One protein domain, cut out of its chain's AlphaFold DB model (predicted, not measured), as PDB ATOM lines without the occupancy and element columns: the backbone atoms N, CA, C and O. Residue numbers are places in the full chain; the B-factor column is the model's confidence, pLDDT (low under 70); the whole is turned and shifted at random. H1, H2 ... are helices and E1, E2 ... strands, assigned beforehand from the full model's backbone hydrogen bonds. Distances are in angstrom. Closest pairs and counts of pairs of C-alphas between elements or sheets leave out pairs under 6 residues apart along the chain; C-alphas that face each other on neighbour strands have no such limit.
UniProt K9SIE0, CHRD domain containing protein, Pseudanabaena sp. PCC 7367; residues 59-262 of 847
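This is residues 59 to 262 of the 847 residues of the protein "CHRD domain containing protein" of Pseudanabaena sp. PCC 7367 (UniProt K9SIE0). Two sheets face to face make a sandwich wound as a jelly roll, one long hairpin laid over both sheets: a broad, strongly twisted sheet E1 E2 E3 E10 E5 E8 E11 E12, and a smaller one, E4 E9 E6 E7, covering part of it. H1, H2 and H3 lie near the E1 end, and H4 packs beside E7 near the other. The printed part has 204 residues with four named helices and twelve named strands, in the order E1 to E10, H1 H2 H3, E11, H4, E12; under half of the residues, 95, are in them. The class is mixed, helices and strands; the larger sheet is mixed, the smaller antiparallel. The whole is compact, with a radius of gyration of the C-alphas of 16.7 A and spans of 50 by 34 by 32 A.

E1, residues 66 to 68, begins at C-alpha 66, (46.576, 37.059, -20.532). E2 holds residues 71 to 77, 18.0 A long, E3 87 to 93, 17.7 A, E4 98 to 102, and E5 108 to 115, 22.1 A. E6 holds residues 117 to 122, E7 125 to 130, E8 134 to 137, E9 143 to 147, and E10 152 to 159, 22.6 A. H1 is residues 164 to 168, H2 187 to 191, H3 196 to 205, 13.9 A, E11 227 to 230, H4 238 to 245, and E12 253 to 256, ending at C-alpha 256, (43.594, 38.869, 12.088).

E1 E2 E3 form a meander, each strand the antiparallel neighbour of the one before; N 74 and O 90 of E2 and E3 are 2.8 A apart. The nested antiparallel pairs are E3 with E10, N 89 to O 156 at 2.8 A; E4 with E9, N 143 to O 102 at 2.8 A; E5 with E8, N 111 to O 135 at 2.8 A; and E6 with E7, N 120 to O 127 at 2.9 A. The facing parts of the sheets are 8.5 A centre to centre, their strands at 31 degrees. H1 is on the larger sheet, only just at the sheet's level, at a height of 3.6 A; H2 only grazes it. H1 and H3 touch, the closest C-alphas being those of Ala 168 and Val 199, 5.0 A. E11, H4 and E12 make a strand-helix-strand unit, two parallel neighbour strands with a helix between, its crossover right-handed; N 228 and O 253 are 2.8 A apart. H4 is on the smaller sheet, over none of its strands, only just: 2 of its 8 C-alphas fall on E7. In H1, H2, H3 and H4 every O i to N i+4 pair is within hydrogen-bond range.

The C-alphas farthest apart, those of Gln 176 and Asn 246, are 51.2 A apart. The printed part has no cut. The links H1 to H2 and H3 to E11 are long. Mean pLDDT of the printed part is 80.9; 35 residues are under 70, among them residues 197 to 223.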
ATOM      1  N   TYR A  59      57.565  32.175 -16.173       64.56
ATOM      2  CA  TYR A  59      56.248  32.128 -15.558       64.56
ATOM      3  C   TYR A  59      55.449  31.033 -16.260       64.56
ATOM      4  O   TYR A  59      55.310  31.108 -17.479       64.56
ATOM      5  N   TYR A  60      55.048  30.007 -15.500       77.69
ATOM      6  CA  TYR A  60      54.282  28.824 -15.914       77.69
ATOM      7  C   TYR A  60      54.346  28.542 -17.427       77.69
ATOM      8  O   TYR A  60      53.445  28.922 -18.168       77.69
ATOM      9  N   PRO A  61      55.419  27.899 -17.928       67.88
ATOM     10  CA  PRO A  61      55.744  27.884 -19.359       67.88
ATOM     11  C   PRO A  61      54.663  27.252 -20.238       67.88
ATOM     12  O   PRO A  61      54.611  27.525 -21.436       67.88
ATOM     13  N   ASN A  62      53.791  26.442 -19.646       73.25
ATOM     14  CA  ASN A  62      52.725  25.734 -20.336       73.25
ATOM     15  C   ASN A  62      51.344  26.375 -20.150       73.25
ATOM     16  O   ASN A  62      50.367  25.854 -20.676       73.25
ATOM     17  N   ASN A  63      51.268  27.491 -19.422       81.94
ATOM     18  CA  ASN A  63      50.035  28.198 -19.129       81.94
ATOM     19  C   ASN A  63      50.178  29.635 -19.624       81.94
ATOM     20  O   ASN A  63      50.933  30.438 -19.077       81.94
ATOM     21  N   THR A  64      49.466  29.947 -20.702       84.94
ATOM     22  CA  THR A  64      49.521  31.268 -21.323       84.94
ATOM     23  C   THR A  64      48.949  32.316 -20.378       84.94
ATOM     24  O   THR A  64      47.816  32.193 -19.925       84.94
ATOM     25  N   GLY A  65      49.730  33.354 -20.079       87.62
ATOM     26  CA  GLY A  65      49.221  34.531 -19.382       87.62
ATOM     27  C   GLY A  65      48.406  35.416 -20.321       87.62
ATOM     28  O   GLY A  65      48.721  35.512 -21.506       87.62
ATOM     29  N   PHE A  66      47.410  36.116 -19.794       87.69
ATOM     30  CA  PHE A  66      46.576  37.059 -20.532       87.69
ATOM     31  C   PHE A  66      46.648  38.434 -19.883       87.69
ATOM     32  O   PHE A  66      46.438  38.578 -18.681       87.69
ATOM     33  N   PHE A  67      46.951  39.451 -20.683       87.62
ATOM     34  CA  PHE A  67      46.936  40.839 -20.251       87.62
ATOM     35  C   PHE A  67      45.536  41.423 -20.437       87.62
ATOM     36  O   PHE A  67      45.075  41.567 -21.573       87.62
ATOM     37  N   VAL A  68      44.873  41.770 -19.334       79.94
ATOM     38  CA  VAL A  68      43.512  42.331 -19.311       79.94
ATOM     39  C   VAL A  68      43.472  43.425 -18.258       79.94
ATOM     40  O   VAL A  68      44.018  43.259 -17.174       79.94
ATOM     41  N   GLY A  69      42.829  44.555 -18.556       69.12
ATOM     42  CA  GLY A  69      42.556  45.569 -17.532       69.12
ATOM     43  C   GLY A  69      43.790  46.215 -16.895       69.12
ATOM     44  O   GLY A  69      43.605  46.985 -15.966       69.12
ATOM     45  N   GLY A  70      44.989  45.948 -17.431       72.56
ATOM     46  CA  GLY A  70      46.259  46.487 -16.958       72.56
ATOM     47  C   GLY A  70      47.132  45.518 -16.145       72.56
ATOM     48  O   GLY A  70      48.267  45.869 -15.833       72.56
ATOM     49  N   ASP A  71      46.687  44.273 -15.948       82.69
ATOM     50  CA  ASP A  71      47.393  43.225 -15.205       82.69
ATOM     51  C   ASP A  71      47.475  41.905 -15.996       82.69
ATOM     52  O   ASP A  71      46.875  41.775 -17.067       82.69
ATOM     53  N   ILE A  72      48.252  40.930 -15.501       88.75
ATOM     54  CA  ILE A  72      48.452  39.637 -16.179       88.75
ATOM     55  C   ILE A  72      47.874  38.482 -15.363       88.75
ATOM     56  O   ILE A  72      48.337  38.194 -14.260       88.75
ATOM     57  N   TYR A  73      46.909  37.792 -15.966       88.94
ATOM     58  CA  TYR A  73      46.232  36.613 -15.442       88.94
ATOM     59  C   TYR A  73      46.865  35.363 -16.043       88.94
ATOM     60  O   TYR A  73      46.797  35.162 -17.253       88.94
ATOM     61  N   THR A  74      47.469  34.513 -15.222       89.75
ATOM     62  CA  THR A  74      47.949  33.203 -15.661       89.75
ATOM     63  C   THR A  74      47.079  32.123 -15.025       89.75
ATOM     64  O   THR A  74      47.212  31.883 -13.822       89.75
ATOM     65  N   PRO A  75      46.182  31.466 -15.785       89.19
ATOM     66  CA  PRO A  75      45.395  30.367 -15.251       89.19
ATOM     67  C   PRO A  75      46.319  29.205 -14.912       89.19
ATOM     68  O   PRO A  75      47.009  28.695 -15.787       89.19
ATOM     69  N   LEU A  76      46.348  28.787 -13.651       90.38
ATOM     70  CA  LEU A  76      46.985  27.542 -13.222       90.38
ATOM     71  C   LEU A  76      46.065  26.377 -13.591       90.38
ATOM     72  O   LEU A  76      46.492  25.460 -14.288       90.38
ATOM     73  N   VAL A  77      44.783  26.487 -13.229       87.62
ATOM     74  CA  VAL A  77      43.684  25.698 -13.803       87.62
ATOM     75  C   VAL A  77      42.542  26.628 -14.219       87.62
ATOM     76  O   VAL A  77      42.333  27.664 -13.584       87.62
ATOM     77  N   ASN A  78      41.833  26.285 -15.293       80.50
ATOM     78  CA  ASN A  78      40.685  27.040 -15.805       80.50
ATOM     79  C   ASN A  78      39.396  26.214 -15.721       80.50
ATOM     80  O   ASN A  78      39.424  25.020 -15.423       80.50
ATOM     81  N   ASP A  79      38.276  26.855 -16.032       72.62
ATOM     82  CA  ASP A  79      36.950  26.250 -16.008       72.62
ATOM     83  C   ASP A  79      36.856  24.988 -16.870       72.62
ATOM     84  O   ASP A  79      36.300  23.999 -16.409       72.62
ATOM     85  N   VAL A  80      37.459  24.964 -18.060       71.38
ATOM     86  CA  VAL A  80      37.471  23.760 -18.910       71.38
ATOM     87  C   VAL A  80      38.153  22.595 -18.193       71.38
ATOM     88  O   VAL A  80      37.576  21.520 -18.057       71.38
ATOM     89  N   SER A  81      39.360  22.814 -17.667       71.31
ATOM     90  CA  SER A  81      40.142  21.768 -16.998       71.31
ATOM     91  C   SER A  81      39.509  21.261 -15.699       71.31
ATOM     92  O   SER A  81      39.779  20.135 -15.287       71.31
ATOM     93  N   THR A  82      38.647  22.054 -15.060       77.88
ATOM     94  CA  THR A  82      37.972  21.661 -13.817       77.88
ATOM     95  C   THR A  82      36.527  21.211 -14.016       77.88
ATOM     96  O   THR A  82      35.827  21.055 -13.019       77.88
ATOM     97  N   GLY A  83      36.037  21.098 -15.255       68.19
ATOM     98  CA  GLY A  83      34.613  20.837 -15.508       68.19
ATOM     99  C   GLY A  83      33.698  21.931 -14.938       68.19
ATOM    100  O   GLY A  83      32.649  21.648 -14.387       68.19
ATOM    101  N   GLY A  84      34.138  23.190 -14.969       71.62
ATOM    102  CA  GLY A  84      33.382  24.372 -14.549       71.62
ATOM    103  C   GLY A  84      33.463  24.737 -13.063       71.62
ATOM    104  O   GLY A  84      33.150  25.876 -12.715       71.62
ATOM    105  N   ALA A  85      33.929  23.837 -12.191       75.69
ATOM    106  CA  ALA A  85      33.888  24.040 -10.739       75.69
ATOM    107  C   ALA A  85      34.639  25.291 -10.240       75.69
ATOM    108  O   ALA A  85      34.145  26.007  -9.362       75.69
ATOM    109  N   LEU A  86      35.833  25.572 -10.777       87.44
ATOM    110  CA  LEU A  86      36.651  26.704 -10.339       87.44
ATOM    111  C   LEU A  86      37.637  27.186 -11.407       87.44
ATOM    112  O   LEU A  86      38.041  26.445 -12.291       87.44
ATOM    113  N   GLY A  87      38.082  28.431 -11.283       87.88
ATOM    114  CA  GLY A  87      39.307  28.914 -11.923       87.88
ATOM    115  C   GLY A  87      40.345  29.193 -10.843       87.88
ATOM    116  O   GLY A  87      39.999  29.779  -9.819       87.88
ATOM    117  N   PHE A  88      41.603  28.791 -11.045       93.50
ATOM    118  CA  PHE A  88      42.704  29.117 -10.134       93.50
ATOM    119  C   PHE A  88      43.810  29.838 -10.884       93.50
ATOM    120  O   PHE A  88      44.423  29.266 -11.780       93.50
ATOM    121  N   LEU A  89      44.074  31.088 -10.519       91.75
ATOM    122  CA  LEU A  89      44.925  31.992 -11.281       91.75
ATOM    123  C   LEU A  89      46.100  32.473 -10.427       91.75
ATOM    124  O   LEU A  89      45.936  32.819  -9.250       91.75
ATOM    125  N   ASP A  90      47.273  32.566 -11.048       91.56
ATOM    126  CA  ASP A  90      48.337  33.443 -10.579       91.56
ATOM    127  C   ASP A  90      48.171  34.809 -11.244       91.56
ATOM    128  O   ASP A  90      48.072  34.921 -12.468       91.56
ATOM    129  N   PHE A  91      48.101  35.849 -10.424       89.19
ATOM    130  CA  PHE A  91      47.730  37.183 -10.858       89.19
ATOM    131  C   PHE A  91      48.863  38.167 -10.575       89.19
ATOM    132  O   PHE A  91      49.149  38.507  -9.420       89.19
ATOM    133  N   TYR A  92      49.527  38.613 -11.640       90.38
ATOM    134  CA  TYR A  92      50.621  39.573 -11.567       90.38
ATOM    135  C   TYR A  92      50.092  40.995 -11.743       90.38
ATOM    136  O   TYR A  92      49.659  41.376 -12.833       90.38
ATOM    137  N   VAL A  93      50.181  41.776 -10.665       89.06
ATOM    138  CA  VAL A  93      49.703  43.156 -10.609       89.06
ATOM    139  C   VAL A  93      50.828  44.129 -10.952       89.06
ATOM    140  O   VAL A  93      51.859  44.184 -10.263       89.06
ATOM    141  N   LEU A  94      50.628  44.925 -11.997       87.62
ATOM    142  CA  LEU A  94      51.601  45.884 -12.507       87.62
ATOM    143  C   LEU A  94      51.663  47.157 -11.637       87.62
ATOM    144  O   LEU A  94      50.665  47.596 -11.065       87.62
ATOM    145  N   PRO A  95      52.837  47.810 -11.517       87.38
ATOM    146  CA  PRO A  95      52.954  49.039 -10.738       87.38
ATOM    147  C   PRO A  95      52.025  50.148 -11.248       87.38
ATOM    148  O   PRO A  95      52.076  50.518 -12.422       87.38
ATOM    149  N   ARG A  96      51.290  50.773 -10.319       82.75
ATOM    150  CA  ARG A  96      50.334  51.882 -10.532       82.75
ATOM    151  C   ARG A  96      49.131  51.548 -11.403       82.75
ATOM    152  O   ARG A  96      48.435  52.475 -11.824       82.75
ATOM    153  N   ASP A  97      48.914  50.273 -11.668       81.25
ATOM    154  CA  ASP A  97      47.764  49.829 -12.418       81.25
ATOM    155  C   ASP A  97      46.478  49.809 -11.572       81.25
ATOM    156  O   ASP A  97      46.505  50.059 -10.356       81.25
ATOM    157  N   ALA A  98      45.334  49.625 -12.224       74.94
ATOM    158  CA  ALA A  98      44.031  49.667 -11.589       74.94
ATOM    159  C   ALA A  98      43.010  48.882 -12.406       74.94
ATOM    160  O   ALA A  98      42.609  49.316 -13.489       74.94
ATOM    161  N   VAL A  99      42.480  47.820 -11.807       75.06
ATOM    162  CA  VAL A  99      41.289  47.164 -12.330       75.06
ATOM    163  C   VAL A  99      40.070  47.990 -11.912       75.06
ATOM    164  O   VAL A  99      39.875  48.221 -10.713       75.06
ATOM    165  N   PRO A 100      39.245  48.465 -12.868       71.94
ATOM    166  CA  PRO A 100      38.052  49.241 -12.560       71.94
ATOM    167  C   PRO A 100      37.136  48.515 -11.581       71.94
ATOM    168  O   PRO A 100      37.066  47.286 -11.567       71.94
ATOM    169  N   GLN A 101      36.385  49.280 -10.794       76.38
ATOM    170  CA  GLN A 101      35.407  48.686  -9.899       76.38
ATOM    171  C   GLN A 101      34.295  48.004 -10.702       76.38
ATOM    172  O   GLN A 101      33.723  48.613 -11.604       76.38
ATOM    173  N   HIS A 102      33.974  46.766 -10.352       76.62
ATOM    174  CA  HIS A 102      32.969  45.942 -11.020       76.62
ATOM    175  C   HIS A 102      32.301  44.988 -10.024       76.62
ATOM    176  O   HIS A 102      32.686  44.922  -8.856       76.62
ATOM    177  N   THR A 103      31.265  44.284 -10.460       73.50
ATOM    178  CA  THR A 103      30.685  43.135  -9.749       73.50
ATOM    179  C   THR A 103      30.930  41.870 -10.562       73.50
ATOM    180  O   THR A 103      31.164  41.948 -11.762       73.50
ATOM    181  N   HIS A 104      30.863  40.713  -9.925       69.69
ATOM    182  CA  HIS A 104      30.683  39.434 -10.615       69.69
ATOM    183  C   HIS A 104      29.270  38.971 -10.314       69.69
ATOM    184  O   HIS A 104      28.863  39.013  -9.153       69.69
ATOM    185  N   ALA A 105      28.489  38.603 -11.323       59.31
ATOM    186  CA  ALA A 105      27.125  38.126 -11.100       59.31
ATOM    187  C   ALA A 105      27.016  36.599 -11.021       59.31
ATOM    188  O   ALA A 105      25.957  36.117 -10.620       59.31
ATOM    189  N   HIS A 106      28.082  35.856 -11.337       59.09
ATOM    190  CA  HIS A 106      28.040  34.387 -11.414       59.09
ATOM    191  C   HIS A 106      29.053  33.718 -10.505       59.09
ATOM    192  O   HIS A 106      28.791  32.634  -9.999       59.09
ATOM    193  N   GLU A 107      30.181  34.372 -10.274       73.00
ATOM    194  CA  GLU A 107      31.302  33.827  -9.544       73.00
ATOM    195  C   GLU A 107      31.586  34.635  -8.277       73.00
ATOM    196  O   GLU A 107      31.515  35.865  -8.240       73.00
ATOM    197  N   ALA A 108      31.880  33.920  -7.197       83.00
ATOM    198  CA  ALA A 108      32.558  34.514  -6.062       83.00
ATOM    199  C   ALA A 108      34.062  34.513  -6.340       83.00
ATOM    200  O   ALA A 108      34.584  33.572  -6.941       83.00
ATOM    201  N   GLU A 109      34.770  35.529  -5.852       89.81
ATOM    202  CA  GLU A 109      36.208  35.674  -6.073       89.81
ATOM    203  C   GLU A 109      36.963  35.763  -4.744       89.81
ATOM    204  O   GLU A 109      36.718  36.634  -3.905       89.81
ATOM    205  N   ALA A 110      37.918  34.859  -4.551       94.31
ATOM    206  CA  ALA A 110      38.815  34.830  -3.407       94.31
ATOM    207  C   ALA A 110      40.227  35.234  -3.834       94.31
ATOM    208  O   ALA A 110      40.738  34.739  -4.835       94.31
ATOM    209  N   LYS A 111      40.883  36.102  -3.061       95.56
ATOM    210  CA  LYS A 111      42.227  36.616  -3.357       95.56
ATOM    211  C   LYS A 111      43.146  36.466  -2.163       95.56
ATOM    212  O   LYS A 111      42.787  36.876  -1.062       95.56
ATOM    213  N   TYR A 112      44.357  35.980  -2.394       97.38
ATOM    214  CA  TYR A 112      45.427  35.934  -1.402       97.38
ATOM    215  C   TYR A 112      46.662  36.680  -1.911       97.38
ATOM    216  O   TYR A 112      47.191  36.349  -2.970       97.38
ATOM    217  N   VAL A 113      47.156  37.671  -1.164       97.19
ATOM    218  CA  VAL A 113      48.350  38.443  -1.546       97.19
ATOM    219  C   VAL A 113      49.608  37.618  -1.263       97.19
ATOM    220  O   VAL A 113      49.995  37.441  -0.107       97.19
ATOM    221  N   LEU A 114      50.249  37.126  -2.323       95.62
ATOM    222  CA  LEU A 114      51.472  36.320  -2.272       95.62
ATOM    223  C   LEU A 114      52.721  37.185  -2.092       95.62
ATOM    224  O   LEU A 114      53.607  36.829  -1.321       95.62
ATOM    225  N   GLU A 115      52.788  38.321  -2.791       93.88
ATOM    226  CA  GLU A 115      53.933  39.235  -2.762       93.88
ATOM    227  C   GLU A 115      53.464  40.691  -2.892       93.88
ATOM    228  O   GLU A 115      52.537  40.994  -3.643       93.88
ATOM    229  N   GLY A 116      54.135  41.613  -2.197       94.06
ATOM    230  CA  GLY A 116      53.858  43.049  -2.278       94.06
ATOM    231  C   GLY A 116      52.667  43.511  -1.432       94.06
ATOM    232  O   GLY A 116      52.328  42.906  -0.413       94.06
ATOM    233  N   GLU A 117      52.072  44.631  -1.844       94.38
ATOM    234  CA  GLU A 117      50.902  45.260  -1.222       94.38
ATOM    235  C   GLU A 117      49.906  45.670  -2.310       94.38
ATOM    236  O   GLU A 117      50.314  46.081  -3.400       94.38
ATOM    237  N   VAL A 118      48.611  45.618  -2.003       93.12
ATOM    238  CA  VAL A 118      47.522  45.953  -2.938       93.12
ATOM    239  C   VAL A 118      46.467  46.775  -2.202       93.12
ATOM    240  O   VAL A 118      46.268  46.588  -1.000       93.12
ATOM    241  N   ASN A 119      45.796  47.706  -2.887       92.50
ATOM    242  CA  ASN A 119      44.626  48.386  -2.329       92.50
ATOM    243  C   ASN A 119      43.359  47.735  -2.885       92.50
ATOM    244  O   ASN A 119      43.081  47.881  -4.070       92.50
ATOM    245  N   PHE A 120      42.587  47.058  -2.041       91.94
ATOM    246  CA  PHE A 120      41.306  46.472  -2.425       91.94
ATOM    247  C   PHE A 120      40.179  47.502  -2.348       91.94
ATOM    248  O   PHE A 120      40.086  48.252  -1.370       91.94
ATOM    249  N   ASP A 121      39.328  47.522  -3.371       86.94
ATOM    250  CA  ASP A 121      38.136  48.363  -3.442       86.94
ATOM    251  C   ASP A 121      36.934  47.687  -2.777       86.94
ATOM    252  O   ASP A 121      36.600  46.540  -3.063       86.94
ATOM    253  N   LEU A 122      36.242  48.436  -1.922       84.75
ATOM    254  CA  LEU A 122      35.065  48.007  -1.169       84.75
ATOM    255  C   LEU A 122      33.986  49.088  -1.292       84.75
ATOM    256  O   LEU A 122      33.712  49.859  -0.367       84.75
ATOM    257  N   GLY A 123      33.423  49.194  -2.495       77.75
ATOM    258  CA  GLY A 123      32.571  50.312  -2.886       77.75
ATOM    259  C   GLY A 123      33.360  51.626  -2.949       77.75
ATOM    260  O   GLY A 123      34.412  51.672  -3.582       77.75
ATOM    261  N   PRO A 124      32.919  52.718  -2.300       80.31
ATOM    262  CA  PRO A 124      33.620  54.001  -2.369       80.31
ATOM    263  C   PRO A 124      34.894  54.064  -1.504       80.31
ATOM    264  O   PRO A 124      35.572  55.093  -1.503       80.31
ATOM    265  N   ALA A 125      35.195  53.018  -0.726       87.56
ATOM    266  CA  ALA A 125      36.353  52.955   0.158       87.56
ATOM    267  C   ALA A 125      37.415  51.981  -0.368       87.56
ATOM    268  O   ALA A 125      37.108  51.036  -1.089       87.56
ATOM    269  N   GLN A 126      38.660  52.203   0.049       90.19
ATOM    270  CA  GLN A 126      39.801  51.345  -0.258       90.19
ATOM    271  C   GLN A 126      40.526  50.937   1.015       90.19
ATOM    272  O   GLN A 126      40.645  51.736   1.950       90.19
ATOM    273  N   ILE A 127      41.075  49.726   1.009       92.56
ATOM    274  CA  ILE A 127      41.930  49.216   2.079       92.56
ATOM    275  C   ILE A 127      43.237  48.685   1.504       92.56
ATOM    276  O   ILE A 127      43.241  47.804   0.646       92.56
ATOM    277  N   ARG A 128      44.360  49.246   1.959       95.62
ATOM    278  CA  ARG A 128      45.688  48.740   1.618       95.62
ATOM    279  C   ARG A 128      46.018  47.555   2.503       95.62
ATOM    280  O   ARG A 128      45.965  47.686   3.723       95.62
ATOM    281  N   VAL A 129      46.407  46.444   1.892       95.94
ATOM    282  CA  VAL A 129      46.736  45.214   2.610       95.94
ATOM    283  C   VAL A 129      48.089  44.648   2.157       95.94
ATOM    284  O   VAL A 129      48.428  44.750   0.972       95.94
ATOM    285  N   PRO A 130      48.888  44.082   3.080       96.56
ATOM    286  CA  PRO A 130      50.194  43.512   2.764       96.56
ATOM    287  C   PRO A 130      50.113  42.046   2.320       96.56
ATOM    288  O   PRO A 130      49.064  41.401   2.409       96.56
ATOM    289  N   THR A 131      51.261  41.504   1.910       96.62
ATOM    290  CA  THR A 131      51.497  40.061   1.744       96.62
ATOM    291  C   THR A 131      50.958  39.263   2.931       96.62
ATOM    292  O   THR A 131      51.148  39.649   4.084       96.62
ATOM    293  N   GLY A 132      50.302  38.140   2.642       96.94
ATOM    294  CA  GLY A 132      49.649  37.284   3.630       96.94
ATOM    295  C   GLY A 132      48.197  37.655   3.937       96.94
ATOM    296  O   GLY A 132      47.573  37.007   4.774       96.94
ATOM    297  N   SER A 133      47.659  38.690   3.287       97.94
ATOM    298  CA  SER A 133      46.248  39.066   3.422       97.94
ATOM    299  C   SER A 133      45.368  38.284   2.451       97.94
ATOM    300  O   SER A 133      45.767  38.021   1.318       97.94
ATOM    301  N   PHE A 134      44.153  37.967   2.886       97.94
ATOM    302  CA  PHE A 134      43.140  37.233   2.139       97.94
ATOM    303  C   PHE A 134      41.827  38.014   2.105       97.94
ATOM    304  O   PHE A 134      41.389  38.493   3.147       97.94
ATOM    305  N   ILE A 135      41.172  38.101   0.952       96.38
ATOM    306  CA  ILE A 135      39.830  38.678   0.821       96.38
ATOM    307  C   ILE A 135      38.920  37.759   0.006       96.38
ATOM    308  O   ILE A 135      39.345  37.192  -0.996       96.38
ATOM    309  N   TYR A 136      37.668  37.637   0.431       94.75
ATOM    310  CA  TYR A 136      36.606  36.938  -0.285       94.75
ATOM    311  C   TYR A 136      35.502  37.924  -0.668       94.75
ATOM    312  O   TYR A 136      34.954  38.621   0.197       94.75
ATOM    313  N   TYR A 137      35.183  37.960  -1.959       90.31
ATOM    314  CA  TYR A 137      34.068  38.694  -2.538       90.31
ATOM    315  C   TYR A 137      32.967  37.711  -2.946       90.31
ATOM    316  O   TYR A 137      33.131  36.988  -3.927       90.31
ATOM    317  N   PRO A 138      31.836  37.691  -2.225       83.19
ATOM    318  CA  PRO A 138      30.651  36.968  -2.658       83.19
ATOM    319  C   PRO A 138      30.106  37.486  -3.991       83.19
ATOM    320  O   PRO A 138      30.300  38.656  -4.338       83.19
ATOM    321  N   ILE A 139      29.320  36.644  -4.662       76.38
ATOM    322  CA  ILE A 139      28.577  37.010  -5.873       76.38
ATOM    323  C   ILE A 139      27.772  38.302  -5.640       76.38
ATOM    324  O   ILE A 139      27.160  38.524  -4.590       76.38
ATOM    325  N   GLY A 140      27.801  39.187  -6.632       72.00
ATOM    326  CA  GLY A 140      27.116  40.476  -6.649       72.00
ATOM    327  C   GLY A 140      27.803  41.569  -5.829       72.00
ATOM    328  O   GLY A 140      27.332  42.711  -5.817       72.00
ATOM    329  N   ARG A 141      28.908  41.273  -5.125       78.25
ATOM    330  CA  ARG A 141      29.647  42.295  -4.375       78.25
ATOM    331  C   ARG A 141      30.569  43.094  -5.275       78.25
ATOM    332  O   ARG A 141      31.313  42.555  -6.086       78.25
ATOM    333  N   GLN A 142      30.508  44.411  -5.088       77.25
ATOM    334  CA  GLN A 142      31.400  45.328  -5.767       77.25
ATOM    335  C   GLN A 142      32.826  45.095  -5.280       77.25
ATOM    336  O   GLN A 142      33.092  45.116  -4.075       77.25
ATOM    337  N   MET A 143      33.716  44.915  -6.241       81.00
ATOM    338  CA  MET A 143      35.130  44.670  -6.055       81.00
ATOM    339  C   MET A 143      35.936  45.508  -7.040       81.00
ATOM    340  O   MET A 143      35.401  46.173  -7.925       81.00
ATOM    341  N   GLY A 144      37.242  45.481  -6.858       80.94
ATOM    342  CA  GLY A 144      38.222  46.197  -7.655       80.94
ATOM    343  C   GLY A 144      39.519  46.248  -6.870       80.94
ATOM    344  O   GLY A 144      39.575  45.838  -5.701       80.94
ATOM    345  N   PHE A 145      40.577  46.721  -7.505       82.62
ATOM    346  CA  PHE A 145      41.778  47.057  -6.768       82.62
ATOM    347  C   PHE A 145      42.623  48.061  -7.533       82.62
ATOM    348  O   PHE A 145      42.563  48.190  -8.754       82.62
ATOM    349  N   THR A 146      43.469  48.749  -6.778       84.00
ATOM    350  CA  THR A 146      44.504  49.616  -7.327       84.00
ATOM    351  C   THR A 146      45.862  49.169  -6.820       84.00
ATOM    352  O   THR A 146      46.055  48.892  -5.627       84.00
ATOM    353  N   ALA A 147      46.821  49.108  -7.731       83.75
ATOM    354  CA  ALA A 147      48.191  48.774  -7.418       83.75
ATOM    355  C   ALA A 147      48.888  49.916  -6.669       83.75
ATOM    356  O   ALA A 147      48.441  51.068  -6.606       83.75
ATOM    357  N   THR A 148      50.033  49.590  -6.085       87.69
ATOM    358  CA  THR A 148      50.912  50.576  -5.450       87.69
ATOM    359  C   THR A 148      51.973  51.061  -6.441       87.69
ATOM    360  O   THR A 148      51.928  50.746  -7.625       87.69
ATOM    361  N   ASP A 149      52.968  51.825  -5.982       88.19
ATOM    362  CA  ASP A 149      54.145  52.136  -6.804       88.19
ATOM    363  C   ASP A 149      55.020  50.899  -7.103       88.19
ATOM    364  O   ASP A 149      55.994  51.016  -7.847       88.19
ATOM    365  N   GLN A 150      54.740  49.746  -6.490       89.69
ATOM    366  CA  GLN A 150      55.438  48.473  -6.683       89.69
ATOM    367  C   GLN A 150      54.467  47.418  -7.225       89.69
ATOM    368  O   GLN A 150      53.261  47.515  -6.997       89.69
ATOM    369  N   SER A 151      55.006  46.419  -7.925       89.50
ATOM    370  CA  SER A 151      54.233  45.258  -8.370       89.50
ATOM    371  C   SER A 151      53.799  44.408  -7.178       89.50
ATOM    372  O   SER A 151      54.462  44.404  -6.135       89.50
ATOM    373  N   ALA A 152      52.729  43.650  -7.365       91.50
ATOM    374  CA  ALA A 152      52.272  42.648  -6.414       91.50
ATOM    375  C   ALA A 152      51.937  41.346  -7.143       91.50
ATOM    376  O   ALA A 152      51.784  41.325  -8.364       91.50
ATOM    377  N   ARG A 153      51.833  40.260  -6.384       92.00
ATOM    378  CA  ARG A 153      51.402  38.958  -6.888       92.00
ATOM    379  C   ARG A 153      50.288  38.437  -5.999       92.00
ATOM    380  O   ARG A 153      50.404  38.482  -4.771       92.00
ATOM    381  N   ILE A 154      49.208  37.980  -6.611       93.31
ATOM    382  CA  ILE A 154      47.995  37.542  -5.929       93.31
ATOM    383  C   ILE A 154      47.619  36.165  -6.472       93.31
ATOM    384  O   ILE A 154      47.668  35.931  -7.670       93.31
ATOM    385  N   SER A 155      47.222  35.258  -5.593       94.81
ATOM    386  CA  SER A 155      46.526  34.035  -5.979       94.81
ATOM    387  C   SER A 155      45.025  34.311  -6.001       94.81
ATOM    388  O   SER A 155      44.503  34.858  -5.024       94.81
ATOM    389  N   VAL A 156      44.342  33.963  -7.092       93.62
ATOM    390  CA  VAL A 156      42.902  34.203  -7.270       93.62
ATOM    391  C   VAL A 156      42.177  32.887  -7.507       93.62
ATOM    392  O   VAL A 156      42.609  32.102  -8.343       93.62
ATOM    393  N   ILE A 157      41.073  32.659  -6.798       93.69
ATOM    394  CA  ILE A 157      40.123  31.585  -7.105       93.69
ATOM    395  C   ILE A 157      38.774  32.202  -7.451       93.69
ATOM    396  O   ILE A 157      38.262  33.001  -6.666       93.69
ATOM    397  N   THR A 158      38.195  31.793  -8.577       88.25
ATOM    398  CA  THR A 158      36.789  32.054  -8.904       88.25
ATOM    399  C   THR A 158      35.987  30.771  -8.747       88.25
ATOM    400  O   THR A 158      36.457  29.697  -9.130       88.25
ATOM    401  N   THR A 159      34.784  30.863  -8.189       82.94
ATOM    402  CA  THR A 159      33.855  29.729  -8.118       82.94
ATOM    403  C   THR A 159      32.421  30.184  -8.419       82.94
ATOM    404  O   THR A 159      31.916  31.064  -7.711       82.94
ATOM    405  N   PRO A 160      31.768  29.627  -9.462       76.38
ATOM    406  CA  PRO A 160      32.324  28.736 -10.495       76.38
ATOM    407  C   PRO A 160      33.489  29.353 -11.303       76.38
ATOM    408  O   PRO A 160      33.821  30.533 -11.160       76.38
ATOM    409  N   GLY A 161      34.160  28.552 -12.134       77.69
ATOM    410  CA  GLY A 161      35.268  29.016 -12.974       77.69
ATOM    411  C   GLY A 161      34.824  29.986 -14.075       77.69
ATOM    412  O   GLY A 161      33.861  29.708 -14.793       77.69
ATOM    413  N   ALA A 162      35.539  31.104 -14.257       72.81
ATOM    414  CA  ALA A 162      35.193  32.138 -15.238       72.81
ATOM    415  C   ALA A 162      36.382  32.485 -16.166       72.81
ATOM    416  O   ALA A 162      37.387  33.006 -15.686       72.81
ATOM    417  N   PRO A 163      36.281  32.264 -17.493       70.50
ATOM    418  CA  PRO A 163      37.373  32.487 -18.455       70.50
ATOM    419  C   PRO A 163      37.452  33.933 -18.985       70.50
ATOM    420  O   PRO A 163      37.953  34.176 -20.084       70.50
ATOM    421  N   TYR A 164      36.962  34.925 -18.228       71.31
ATOM    422  CA  TYR A 164      36.866  36.321 -18.689       71.31
ATOM    423  C   TYR A 164      38.203  36.874 -19.211       71.31
ATOM    424  O   TYR A 164      38.228  37.685 -20.136       71.31
ATOM    425  N   TYR A 165      39.323  36.423 -18.643       76.69
ATOM    426  CA  TYR A 165      40.665  36.865 -19.010       76.69
ATOM    427  C   TYR A 165      41.127  36.320 -20.366       76.69
ATOM    428  O   TYR A 165      41.879  37.003 -21.057       76.69
ATOM    429  N   GLU A 166      40.667  35.137 -20.780       74.56
ATOM    430  CA  GLU A 166      41.004  34.560 -22.090       74.56
ATOM    431  C   GLU A 166      40.268  35.299 -23.209       74.56
ATOM    432  O   GLU A 166      40.836  35.573 -24.264       74.56
ATOM    433  N   PHE A 167      39.015  35.677 -22.947       67.88
ATOM    434  CA  PHE A 167      38.170  36.383 -23.907       67.88
ATOM    435  C   PHE A 167      38.499  37.874 -24.017       67.88
ATOM    436  O   PHE A 167      38.526  38.428 -25.115       67.88
ATOM    437  N   ALA A 168      38.742  38.538 -22.884       71.12
ATOM    438  CA  ALA A 168      39.017  39.973 -22.846       71.12
ATOM    439  C   ALA A 168      40.489  40.301 -23.112       71.12
ATOM    440  O   ALA A 168      40.830  41.457 -23.375       71.12
ATOM    441  N   GLY A 169      41.367  39.312 -22.953       78.25
ATOM    442  CA  GLY A 169      42.794  39.523 -22.812       78.25
ATOM    443  C   GLY A 169      43.592  39.353 -24.084       78.25
ATOM    444  O   GLY A 169      43.200  38.694 -25.040       78.25
ATOM    445  N   VAL A 170      44.789  39.926 -24.057       85.94
ATOM    446  CA  VAL A 170      45.814  39.671 -25.068       85.94
ATOM    447  C   VAL A 170      46.814  38.678 -24.490       85.94
ATOM    448  O   VAL A 170      47.379  38.923 -23.424       85.94
ATOM    449  N   ALA A 171      47.056  37.574 -25.195       87.88
ATOM    450  CA  ALA A 171      48.039  36.576 -24.784       87.88
ATOM    451  C   ALA A 171      49.440  37.199 -24.597       87.88
ATOM    452  O   ALA A 171      49.937  37.943 -25.448       87.88
ATOM    453  N   VAL A 172      50.090  36.869 -23.484       87.62
ATOM    454  CA  VAL A 172      51.416  37.358 -23.091       87.62
ATOM    455  C   VAL A 172      52.480  36.418 -23.657       87.62
ATOM    456  O   VAL A 172      53.010  35.536 -22.979       87.62
ATOM    457  N   VAL A 173      52.780  36.614 -24.939       85.00
ATOM    458  CA  VAL A 173      53.733  35.798 -25.704       85.00
ATOM    459  C   VAL A 173      54.801  36.652 -26.393       85.00
ATOM    460  O   VAL A 173      54.610  37.847 -26.624       85.00
ATOM    461  N   ASP A 174      55.941  36.039 -26.714       82.69
ATOM    462  CA  ASP A 174      57.007  36.660 -27.504       82.69
ATOM    463  C   ASP A 174      56.655  36.712 -29.008       82.69
ATOM    464  O   ASP A 174      55.624  36.214 -29.461       82.69
ATOM    465  N   GLU A 175      57.540  37.298 -29.825       79.56
ATOM    466  CA  GLU A 175      57.372  37.368 -31.287       79.56
ATOM    467  C   GLU A 175      57.300  35.987 -31.977       79.56
ATOM    468  O   GLU A 175      56.926  35.900 -33.149       79.56
ATOM    469  N   GLN A 176      57.707  34.913 -31.295       81.38
ATOM    470  CA  GLN A 176      57.658  33.534 -31.778       81.38
ATOM    471  C   GLN A 176      56.420  32.774 -31.269       81.38
ATOM    472  O   GLN A 176      56.214  31.635 -31.688       81.38
ATOM    473  N   GLY A 177      55.587  33.395 -30.427       78.12
ATOM    474  CA  GLY A 177      54.400  32.787 -29.831       78.12
ATOM    475  C   GLY A 177      54.674  31.968 -28.566       78.12
ATOM    476  O   GLY A 177      53.794  31.224 -28.146       78.12
ATOM    477  N   ASN A 178      55.860  32.079 -27.956       81.56
ATOM    478  CA  ASN A 178      56.155  31.408 -26.687       81.56
ATOM    479  C   ASN A 178      55.725  32.272 -25.499       81.56
ATOM    480  O   ASN A 178      55.887  33.494 -25.522       81.56
ATOM    481  N   ASN A 179      55.265  31.632 -24.424       82.00
ATOM    482  CA  ASN A 179      54.895  32.314 -23.186       82.00
ATOM    483  C   ASN A 179      56.049  33.161 -22.641       82.00
ATOM    484  O   ASN A 179      57.179  32.686 -22.494       82.00
ATOM    485  N   THR A 180      55.754  34.429 -22.345       79.06
ATOM    486  CA  THR A 180      56.729  35.366 -21.786       79.06
ATOM    487  C   THR A 180      56.383  35.682 -20.338       79.06
ATOM    488  O   THR A 180      55.240  36.027 -20.043       79.06
ATOM    489  N   PRO A 181      57.356  35.618 -19.419       78.62
ATOM    490  CA  PRO A 181      57.089  35.948 -18.034       78.62
ATOM    491  C   PRO A 181      56.679  37.420 -17.824       78.62
ATOM    492  O   PRO A 181      57.299  38.305 -18.423       78.62
ATOM    493  N   PRO A 182      55.675  37.713 -16.965       75.81
ATOM    494  CA  PRO A 182      55.120  39.052 -16.765       75.81
ATOM    495  C   PRO A 182      56.155  40.147 -16.479       75.81
ATOM    496  O   PRO A 182      56.068  41.199 -17.112       75.81
ATOM    497  N   PRO A 183      57.183  39.943 -15.624       76.19
ATOM    498  CA  PRO A 183      58.197  40.977 -15.394       76.19
ATOM    499  C   PRO A 183      59.052  41.324 -16.629       76.19
ATOM    500  O   PRO A 183      59.725  42.356 -16.637       76.19
ATOM    501  N   GLN A 184      59.072  40.465 -17.651       79.44
ATOM    502  CA  GLN A 184      59.879  40.592 -18.865       79.44
ATOM    503  C   GLN A 184      59.032  40.895 -20.113       79.44
ATOM    504  O   GLN A 184      59.602  41.199 -21.163       79.44
ATOM    505  N   ALA A 185      57.705  40.825 -20.012       82.19
ATOM    506  CA  ALA A 185      56.784  41.081 -21.112       82.19
ATOM    507  C   ALA A 185      56.807  42.557 -21.555       82.19
ATOM    508  O   ALA A 185      56.857  43.474 -20.730       82.19
ATOM    509  N   ASP A 186      56.730  42.813 -22.868       86.38
ATOM    510  CA  ASP A 186      56.552  44.172 -23.399       86.38
ATOM    511  C   ASP A 186      55.085  44.595 -23.266       86.38
ATOM    512  O   ASP A 186      54.297  44.549 -24.214       86.38
ATOM    513  N   ILE A 187      54.720  45.022 -22.057       85.56
ATOM    514  CA  ILE A 187      53.363  45.469 -21.730       85.56
ATOM    515  C   ILE A 187      52.905  46.602 -22.650       85.56
ATOM    516  O   ILE A 187      51.730  46.674 -22.988       85.56
ATOM    517  N   GLY A 188      53.810  47.473 -23.110       85.38
ATOM    518  CA  GLY A 188      53.448  48.562 -24.017       85.38
ATOM    519  C   GLY A 188      52.958  48.050 -25.373       85.38
ATOM    520  O   GLY A 188      51.976  48.567 -25.908       85.38
ATOM    521  N   ALA A 189      53.621  47.027 -25.916       86.12
ATOM    522  CA  ALA A 189      53.221  46.378 -27.161       86.12
ATOM    523  C   ALA A 189      51.963  45.509 -26.998       86.12
ATOM    524  O   ALA A 189      51.112  45.490 -27.891       86.12
ATOM    525  N   ILE A 190      51.828  44.814 -25.867       85.81
ATOM    526  CA  ILE A 190      50.672  43.956 -25.566       85.81
ATOM    527  C   ILE A 190      49.420  44.810 -25.329       85.81
ATOM    528  O   ILE A 190      48.401  44.608 -25.986       85.81
ATOM    529  N   ALA A 191      49.508  45.841 -24.485       83.62
ATOM    530  CA  ALA A 191      48.390  46.733 -24.178       83.62
ATOM    531  C   ALA A 191      47.860  47.481 -25.411       83.62
ATOM    532  O   ALA A 191      46.678  47.811 -25.473       83.62
ATOM    533  N   ALA A 192      48.706  47.733 -26.416       86.06
ATOM    534  CA  ALA A 192      48.288  48.357 -27.672       86.06
ATOM    535  C   ALA A 192      47.373  47.466 -28.538       86.06
ATOM    536  O   ALA A 192      46.775  47.971 -29.489       86.06
ATOM    537  N   GLN A 193      47.286  46.167 -28.234       84.56
ATOM    538  CA  GLN A 193      46.438  45.197 -28.932       84.56
ATOM    539  C   GLN A 193      45.091  44.972 -28.229       84.56
ATOM    540  O   GLN A 193      44.217  44.337 -28.808       84.56
ATOM    541  N   LEU A 194      44.921  45.485 -27.004       81.62
ATOM    542  CA  LEU A 194      43.721  45.270 -26.203       81.62
ATOM    543  C   LEU A 194      42.507  45.975 -26.829       81.62
ATOM    544  O   LEU A 194      42.546  47.182 -27.095       81.62
ATOM    545  N   ASP A 195      41.414  45.236 -27.015       78.62
ATOM    546  CA  ASP A 195      40.139  45.796 -27.461       78.62
ATOM    547  C   ASP A 195      39.266  46.168 -26.256       78.62
ATOM    548  O   ASP A 195      38.588  45.340 -25.652       78.62
ATOM    549  N   PHE A 196      39.258  47.456 -25.912       73.38
ATOM    550  CA  PHE A 196      38.441  47.976 -24.813       73.38
ATOM    551  C   PHE A 196      36.928  47.815 -25.031       73.38
ATOM    552  O   PHE A 196      36.179  47.871 -24.057       73.38
ATOM    553  N   GLY A 197      36.468  47.635 -26.276       66.81
ATOM    554  CA  GLY A 197      35.071  47.317 -26.569       66.81
ATOM    555  C   GLY A 197      34.702  45.922 -26.071       66.81
ATOM    556  O   GLY A 197      33.695  45.777 -25.384       66.81
ATOM    557  N   VAL A 198      35.567  44.938 -26.333       64.50
ATOM    558  CA  VAL A 198      35.413  43.550 -25.866       64.50
ATOM    559  C   VAL A 198      35.533  43.467 -24.345       64.50
ATOM    560  O   VAL A 198      34.704  42.836 -23.700       64.50
ATOM    561  N   VAL A 199      36.497  44.180 -23.745       64.62
ATOM    562  CA  VAL A 199      36.616  44.278 -22.276       64.62
ATOM    563  C   VAL A 199      35.327  44.833 -21.658       64.62
ATOM    564  O   VAL A 199      34.841  44.294 -20.670       64.62
ATOM    565  N   GLY A 200      34.757  45.892 -22.243       62.19
ATOM    566  CA  GLY A 200      33.492  46.469 -21.783       62.19
ATOM    567  C   GLY A 200      32.317  45.495 -21.900       62.19
ATOM    568  O   GLY A 200      31.582  45.324 -20.934       62.19
ATOM    569  N   GLN A 201      32.187  44.814 -23.043       59.84
ATOM    570  CA  GLN A 201      31.154  43.795 -23.257       59.84
ATOM    571  C   GLN A 201      31.270  42.643 -22.257       59.84
ATOM    572  O   GLN A 201      30.268  42.248 -21.683       59.84
ATOM    573  N   ILE A 202      32.480  42.147 -21.991       58.66
ATOM    574  CA  ILE A 202      32.702  41.052 -21.037       58.66
ATOM    575  C   ILE A 202      32.370  41.482 -19.608       58.66
ATOM    576  O   ILE A 202      31.746  40.717 -18.879       58.66
ATOM    577  N   ILE A 203      32.726  42.708 -19.211       56.91
ATOM    578  CA  ILE A 203      32.335  43.249 -17.900       56.91
ATOM    579  C   ILE A 203      30.804  43.275 -17.766       56.91
ATOM    580  O   ILE A 203      30.279  42.814 -16.753       56.91
ATOM    581  N   ASP A 204      30.092  43.727 -18.803       54.09
ATOM    582  CA  ASP A 204      28.625  43.720 -18.827       54.09
ATOM    583  C   ASP A 204      28.054  42.276 -18.843       54.09
ATOM    584  O   ASP A 204      27.062  41.992 -18.168       54.09
ATOM    585  N   THR A 205      28.712  41.348 -19.551       48.78
ATOM    586  CA  THR A 205      28.316  39.939 -19.746       48.78
ATOM    587  C   THR A 205      28.556  39.035 -18.542       48.78
ATOM    588  O   THR A 205      27.792  38.094 -18.382       48.78
ATOM    589  N   TYR A 206      29.557  39.274 -17.691       49.69
ATOM    590  CA  TYR A 206      29.733  38.547 -16.418       49.69
ATOM    591  C   TYR A 206      29.012  39.261 -15.251       49.69
ATOM    592  O   TYR A 206      29.261  39.010 -14.070       49.69
ATOM    593  N   GLY A 207      28.090  40.173 -15.600       47.72
ATOM    594  CA  GLY A 207      27.183  40.894 -14.705       47.72
ATOM    595  C   GLY A 207      27.877  41.841 -13.726       47.72
ATOM    596  O   GLY A 207      27.388  42.132 -12.624       47.72
ATOM    597  N   GLY A 208      29.009  42.381 -14.158       45.91
ATOM    598  CA  GLY A 208      29.632  43.535 -13.559       45.91
ATOM    599  C   GLY A 208      29.025  44.816 -14.073       45.91
ATOM    600  O   GLY A 208      29.345  45.243 -15.170       45.91
ATOM    601  N   GLY A 209      28.243  45.527 -13.264       51.03
ATOM    602  CA  GLY A 209      28.141  46.960 -13.528       51.03
ATOM    603  C   GLY A 209      29.555  47.547 -13.458       51.03
ATOM    604  O   GLY A 209      30.199  47.430 -12.419       51.03
ATOM    605  N   ALA A 210      30.073  48.150 -14.528       50.28
ATOM    606  CA  ALA A 210      31.312  48.916 -14.429       50.28
ATOM    607  C   ALA A 210      31.035  50.197 -13.625       50.28
ATOM    608  O   ALA A 210      30.195  51.022 -14.001       50.28
ATOM    609  N   PHE A 211      31.737  50.390 -12.510       54.47
ATOM    610  CA  PHE A 211      31.540  51.543 -11.639       54.47
ATOM    611  C   PHE A 211      32.640  52.580 -11.843       54.47
ATOM    612  O   PHE A 211      33.836  52.295 -11.783       54.47
ATOM    613  N   ILE A 212      32.223  53.829 -12.051       50.38
ATOM    614  CA  ILE A 212      33.138  54.967 -12.115       50.38
ATOM    615  C   ILE A 212      33.451  55.409 -10.677       50.38
ATOM    616  O   ILE A 212      32.518  55.775  -9.953       50.38
ATOM    617  N   PRO A 213      34.731  55.459 -10.264       43.72
ATOM    618  CA  PRO A 213      35.111  55.933  -8.937       43.72
ATOM    619  C   PRO A 213      34.492  57.302  -8.612       43.72
ATOM    620  O   PRO A 213      34.678  58.279  -9.343       43.72
ATOM    621  N   GLY A 214      33.749  57.381  -7.504       39.41
ATOM    622  CA  GLY A 214      33.090  58.609  -7.040       39.41
ATOM    623  C   GLY A 214      31.675  58.860  -7.580       39.41
ATOM    624  O   GLY A 214      31.101  59.908  -7.274       39.41
ATOM    625  N   VAL A 215      31.099  57.927  -8.346       41.66
ATOM    626  CA  VAL A 215      29.671  57.914  -8.702       41.66
ATOM    627  C   VAL A 215      28.933  56.957  -7.764       41.66
ATOM    628  O   VAL A 215      29.340  55.813  -7.602       41.66
ATOM    629  N   ASP A 216      27.864  57.441  -7.131       43.31
ATOM    630  CA  ASP A 216      27.056  56.674  -6.175       43.31
ATOM    631  C   ASP A 216      26.306  55.554  -6.918       43.31
ATOM    632  O   ASP A 216      25.425  55.830  -7.740       43.31
ATOM    633  N   SER A 217      26.677  54.297  -6.675       49.88
ATOM    634  CA  SER A 217      25.974  53.122  -7.187       49.88
ATOM    635  C   SER A 217      24.992  52.592  -6.143       49.88
ATOM    636  O   SER A 217      25.239  52.632  -4.937       49.88
ATOM    637  N   ALA A 218      23.831  52.116  -6.593       48.06
ATOM    638  CA  ALA A 218      22.841  51.548  -5.691       48.06
ATOM    639  C   ALA A 218      23.364  50.217  -5.124       48.06
ATOM    640  O   ALA A 218      23.422  49.218  -5.837       48.06
ATOM    641  N   PHE A 219      23.728  50.200  -3.840       51.19
ATOM    642  CA  PHE A 219      24.047  48.967  -3.121       51.19
ATOM    643  C   PHE A 219      22.854  48.007  -3.154       51.19
ATOM    644  O   PHE A 219      21.743  48.369  -2.751       51.19
ATOM    645  N   GLN A 220      23.095  46.766  -3.575       54.25
ATOM    646  CA  GLN A 220      22.106  45.703  -3.457       54.25
ATOM    647  C   GLN A 220      22.028  45.232  -1.999       54.25
ATOM    648  O   GLN A 220      22.998  44.745  -1.413       54.25
ATOM    649  N   ALA A 221      20.864  45.429  -1.380       46.75
ATOM    650  CA  ALA A 221      20.596  44.957  -0.028       46.75
ATOM    651  C   ALA A 221      20.368  43.437  -0.025       46.75
ATOM    652  O   ALA A 221      19.729  42.912  -0.928       46.75
ATOM    653  N   GLY A 222      20.838  42.747   1.019       57.81
ATOM    654  CA  GLY A 222      20.609  41.306   1.209       57.81
ATOM    655  C   GLY A 222      21.715  40.382   0.695       57.81
ATOM    656  O   GLY A 222      21.646  39.190   0.965       57.81
ATOM    657  N   LEU A 223      22.747  40.908   0.029       66.44
ATOM    658  CA  LEU A 223      23.905  40.112  -0.392       66.44
ATOM    659  C   LEU A 223      24.744  39.634   0.807       66.44
ATOM    660  O   LEU A 223      24.876  40.345   1.812       66.44
ATOM    661  N   GLN A 224      25.388  38.474   0.673       74.38
ATOM    662  CA  GLN A 224      26.357  37.955   1.644       74.38
ATOM    663  C   GLN A 224      27.498  38.954   1.857       74.38
ATOM    664  O   GLN A 224      27.846  39.718   0.960       74.38
ATOM    665  N   SER A 225      28.041  39.041   3.066       82.69
ATOM    666  CA  SER A 225      29.080  40.031   3.372       82.69
ATOM    667  C   SER A 225      30.459  39.571   2.894       82.69
ATOM    668  O   SER A 225      30.774  38.403   3.094       82.69
ATOM    669  N   PRO A 226      31.301  40.459   2.330       90.00
ATOM    670  CA  PRO A 226      32.692  40.108   2.077       90.00
ATOM    671  C   PRO A 226      33.444  39.875   3.390       90.00
ATOM    672  O   PRO A 226      33.038  40.354   4.461       90.00
ATOM    673  N   LEU A 227      34.568  39.172   3.284       94.25
ATOM    674  CA  LEU A 227      35.426  38.807   4.407       94.25
ATOM    675  C   LEU A 227      36.880  39.139   4.079       94.25
ATOM    676  O   LEU A 227      37.361  38.817   3.000       94.25
ATOM    677  N   LEU A 228      37.580  39.770   5.021       96.38
ATOM    678  CA  LEU A 228      38.997  40.113   4.944       96.38
ATOM    679  C   LEU A 228      39.747  39.502   6.136       96.38
ATOM    680  O   LEU A 228      39.396  39.741   7.293       96.38
ATOM    681  N   VAL A 229      40.822  38.771   5.861       98.06
ATOM    682  CA  VAL A 229      41.800  38.314   6.853       98.06
ATOM    683  C   VAL A 229      43.132  38.991   6.571       98.06
ATOM    684  O   VAL A 229      43.611  38.973   5.440       98.06
ATOM    685  N   VAL A 230      43.751  39.576   7.590       97.62
ATOM    686  CA  VAL A 230      45.084  40.188   7.485       97.62
ATOM    687  C   VAL A 230      46.075  39.498   8.427       97.62
ATOM    688  O   VAL A 230      45.656  38.941   9.444       97.62
ATOM    689  N   PRO A 231      47.389  39.534   8.144       96.50
ATOM    690  CA  PRO A 231      48.391  38.977   9.052       96.50
ATOM    691  C   PRO A 231      48.392  39.647  10.431       96.50
ATOM    692  O   PRO A 231      48.604  38.976  11.437       96.50
ATOM    693  N   ASP A 232      48.176  40.963  10.457       95.25
ATOM    694  CA  ASP A 232      48.214  41.819  11.645       95.25
ATOM    695  C   ASP A 232      47.448  43.120  11.325       95.25
ATOM    696  O   ASP A 232      47.749  43.771  10.315       95.25
ATOM    697  N   LEU A 233      46.436  43.496  12.123       92.19
ATOM    698  CA  LEU A 233      45.653  44.714  11.863       92.19
ATOM    699  C   LEU A 233      46.456  45.985  12.118       92.19
ATOM    700  O   LEU A 233      46.113  47.019  11.544       92.19
ATOM    701  N   ASP A 234      47.531  45.929  12.908       93.56
ATOM    702  CA  ASP A 234      48.398  47.086  13.143       93.56
ATOM    703  C   ASP A 234      49.160  47.503  11.868       93.56
ATOM    704  O   ASP A 234      49.696  48.615  11.797       93.56
ATOM    705  N   LEU A 235      49.188  46.645  10.838       91.31
ATOM    706  CA  LEU A 235      49.746  46.956   9.516       91.31
ATOM    707  C   LEU A 235      48.780  47.743   8.617       91.31
ATOM    708  O   LEU A 235      49.195  48.243   7.572       91.31
ATOM    709  N   ILE A 236      47.509  47.863   9.003       93.75
ATOM    710  CA  ILE A 236      46.472  48.531   8.213       93.75
ATOM    711  C   ILE A 236      46.292  49.970   8.700       93.75
ATOM    712  O   ILE A 236      46.234  50.232   9.901       93.75
ATOM    713  N   ASP A 237      46.155  50.925   7.773       94.88
ATOM    714  CA  ASP A 237      45.880  52.321   8.134       94.88
ATOM    715  C   ASP A 237      44.527  52.425   8.876       94.88
ATOM    716  O   ASP A 237      43.478  52.128   8.286       94.88
ATOM    717  N   PRO A 238      44.500  52.899  10.141       93.81
ATOM    718  CA  PRO A 238      43.264  53.027  10.907       93.81
ATOM    719  C   PRO A 238      42.207  53.908  10.228       93.81
ATOM    720  O   PRO A 238      41.013  53.692  10.425       93.81
ATOM    721  N   ALA A 239      42.619  54.896   9.425       95.06
ATOM    722  CA  ALA A 239      41.695  55.750   8.686       95.06
ATOM    723  C   ALA A 239      41.020  55.002   7.525       95.06
ATOM    724  O   ALA A 239      39.836  55.226   7.276       95.06
ATOM    725  N   GLN A 240      41.740  54.104   6.844       93.62
ATOM    726  CA  GLN A 240      41.164  53.244   5.802       93.62
ATOM    727  C   GLN A 240      40.214  52.211   6.410       93.62
ATOM    728  O   GLN A 240      39.104  52.027   5.915       93.62
ATOM    729  N   LEU A 241      40.613  51.603   7.531       91.38
ATOM    730  CA  LEU A 241      39.778  50.654   8.266       91.38
ATOM    731  C   LEU A 241      38.453  51.294   8.703       91.38
ATOM    732  O   LEU A 241      37.382  50.719   8.507       91.38
ATOM    733  N   GLU A 242      38.516  52.506   9.258       92.19
ATOM    734  CA  GLU A 242      37.329  53.272   9.643       92.19
ATOM    735  C   GLU A 242      36.487  53.673   8.421       92.19
ATOM    736  O   GLU A 242      35.260  53.612   8.476       92.19
ATOM    737  N   ALA A 243      37.111  54.051   7.301       91.38
ATOM    738  CA  ALA A 243      36.390  54.396   6.075       91.38
ATOM    739  C   ALA A 243      35.578  53.211   5.535       91.38
ATOM    740  O   ALA A 243      34.397  53.373   5.234       91.38
ATOM    741  N   VAL A 244      36.178  52.020   5.484       89.00
ATOM    742  CA  VAL A 244      35.518  50.791   5.024       89.00
ATOM    743  C   VAL A 244      34.370  50.379   5.949       89.00
ATOM    744  O   VAL A 244      33.281  50.071   5.470       89.00
ATOM    745  N   ARG A 245      34.563  50.432   7.275       88.88
ATOM    746  CA  ARG A 245      33.502  50.107   8.253       88.88
ATOM    747  C   ARG A 245      32.292  51.040   8.169       88.88
ATOM    748  O   ARG A 245      31.206  50.665   8.599       88.88
ATOM    749  N   ASN A 246      32.482  52.247   7.638       88.56
ATOM    750  CA  ASN A 246      31.434  53.251   7.487       88.56
ATOM    751  C   ASN A 246      30.750  53.229   6.110       88.56
ATOM    752  O   ASN A 246      29.864  54.056   5.876       88.56
ATOM    753  N   VAL A 247      31.121  52.315   5.206       84.00
ATOM    754  CA  VAL A 247      30.445  52.164   3.912       84.00
ATOM    755  C   VAL A 247      29.008  51.664   4.145       84.00
ATOM    756  O   VAL A 247      28.815  50.577   4.696       84.00
ATOM    757  N   PRO A 248      27.969  52.425   3.752       78.62
ATOM    758  CA  PRO A 248      26.583  52.033   4.000       78.62
ATOM    759  C   PRO A 248      26.225  50.701   3.329       78.62
ATOM    760  O   PRO A 248      26.449  50.525   2.138       78.62
ATOM    761  N   GLY A 249      25.633  49.767   4.080       72.44
ATOM    762  CA  GLY A 249      25.201  48.465   3.546       72.44
ATOM    763  C   GLY A 249      26.330  47.450   3.312       72.44
ATOM    764  O   GLY A 249      26.050  46.298   2.972       72.44
ATOM    765  N   LEU A 250      27.586  47.840   3.545       79.38
ATOM    766  CA  LEU A 250      28.724  46.934   3.601       79.38
ATOM    767  C   LEU A 250      28.934  46.481   5.047       79.38
ATOM    768  O   LEU A 250      29.221  47.287   5.927       79.38
ATOM    769  N   ASN A 251      28.822  45.181   5.293       83.56
ATOM    770  CA  ASN A 251      29.157  44.584   6.582       83.56
ATOM    771  C   ASN A 251      30.435  43.749   6.454       83.56
ATOM    772  O   ASN A 251      30.408  42.542   6.658       83.56
ATOM    773  N   LEU A 252      31.544  44.386   6.054       88.88
ATOM    774  CA  LEU A 252      32.816  43.685   5.878       88.88
ATOM    775  C   LEU A 252      33.242  43.025   7.193       88.88
ATOM    776  O   LEU A 252      33.451  43.699   8.210       88.88
ATOM    777  N   GLN A 253      33.419  41.710   7.146       91.19
ATOM    778  CA  GLN A 253      34.008  40.957   8.242       91.19
ATOM    779  C   GLN A 253      35.528  41.084   8.160       91.19
ATOM    780  O   GLN A 253      36.100  40.913   7.089       91.19
ATOM    781  N   ILE A 254      36.181  41.433   9.268       94.19
ATOM    782  CA  ILE A 254      37.628  41.667   9.297       94.19
ATOM    783  C   ILE A 254      38.231  40.893  10.459       94.19
ATOM    784  O   ILE A 254      37.795  41.077  11.597       94.19
ATOM    785  N   PHE A 255      39.249  40.088  10.168       95.75
ATOM    786  CA  PHE A 255      39.946  39.242  11.132       95.75
ATOM    787  C   PHE A 255      41.463  39.397  11.018       95.75
ATOM    788  O   PHE A 255      41.992  39.609   9.926       95.75
ATOM    789  N   GLU A 256      42.172  39.221  12.131       96.44
ATOM    790  CA  GLU A 256      43.594  38.869  12.088       96.44
ATOM    791  C   GLU A 256      43.755  37.364  11.909       96.44
ATOM    792  O   GLU A 256      42.945  36.574  12.401       96.44
ATOM    793  N   ILE A 257      44.845  36.937  11.273       95.31
ATOM    794  CA  ILE A 257      45.156  35.513  11.104       95.31
ATOM    795  C   ILE A 257      45.265  34.777  12.450       95.31
ATOM    796  O   ILE A 257      44.953  33.591  12.547       95.31
ATOM    797  N   SER A 258      45.670  35.471  13.519       94.94
ATOM    798  CA  SER A 258      45.727  34.918  14.875       94.94
ATOM    799  C   SER A 258      44.360  34.573  15.456       94.94
ATOM    800  O   SER A 258      44.294  33.678  16.303       94.94
ATOM    801  N   ASP A 259      43.299  35.240  14.997       94.81
ATOM    802  CA  ASP A 259      41.921  35.015  15.441       94.81
ATOM    803  C   ASP A 259      41.239  33.880  14.672       94.81
ATOM    804  O   ASP A 259      40.191  33.378  15.086       94.81
ATOM    805  N   ARG A 260      41.824  33.465  13.547       95.69
ATOM    806  CA  ARG A 260      41.247  32.449  12.675       95.69
ATOM    807  C   ARG A 260      41.339  31.044  13.268       95.69
ATOM    808  O   ARG A 260      42.267  30.692  14.003       95.69
ATOM    809  N   ARG A 261      40.357  30.207  12.912       93.69
ATOM    810  CA  ARG A 261      40.262  28.818  13.374       93.69
ATOM    811  C   ARG A 261      41.485  28.021  12.927       93.69
ATOM    812  O   ARG A 261      41.804  27.984  11.741       93.69
ATOM    813  N   LYS A 262      42.099  27.312  13.875       93.94
ATOM    814  CA  LYS A 262      43.179  26.350  13.632       93.94
ATOM    815  C   LYS A 262      42.678  24.933  13.846       93.94
ATOM    816  O   LYS A 262      41.939  24.695  14.801       93.94
TER     817      LYS A 262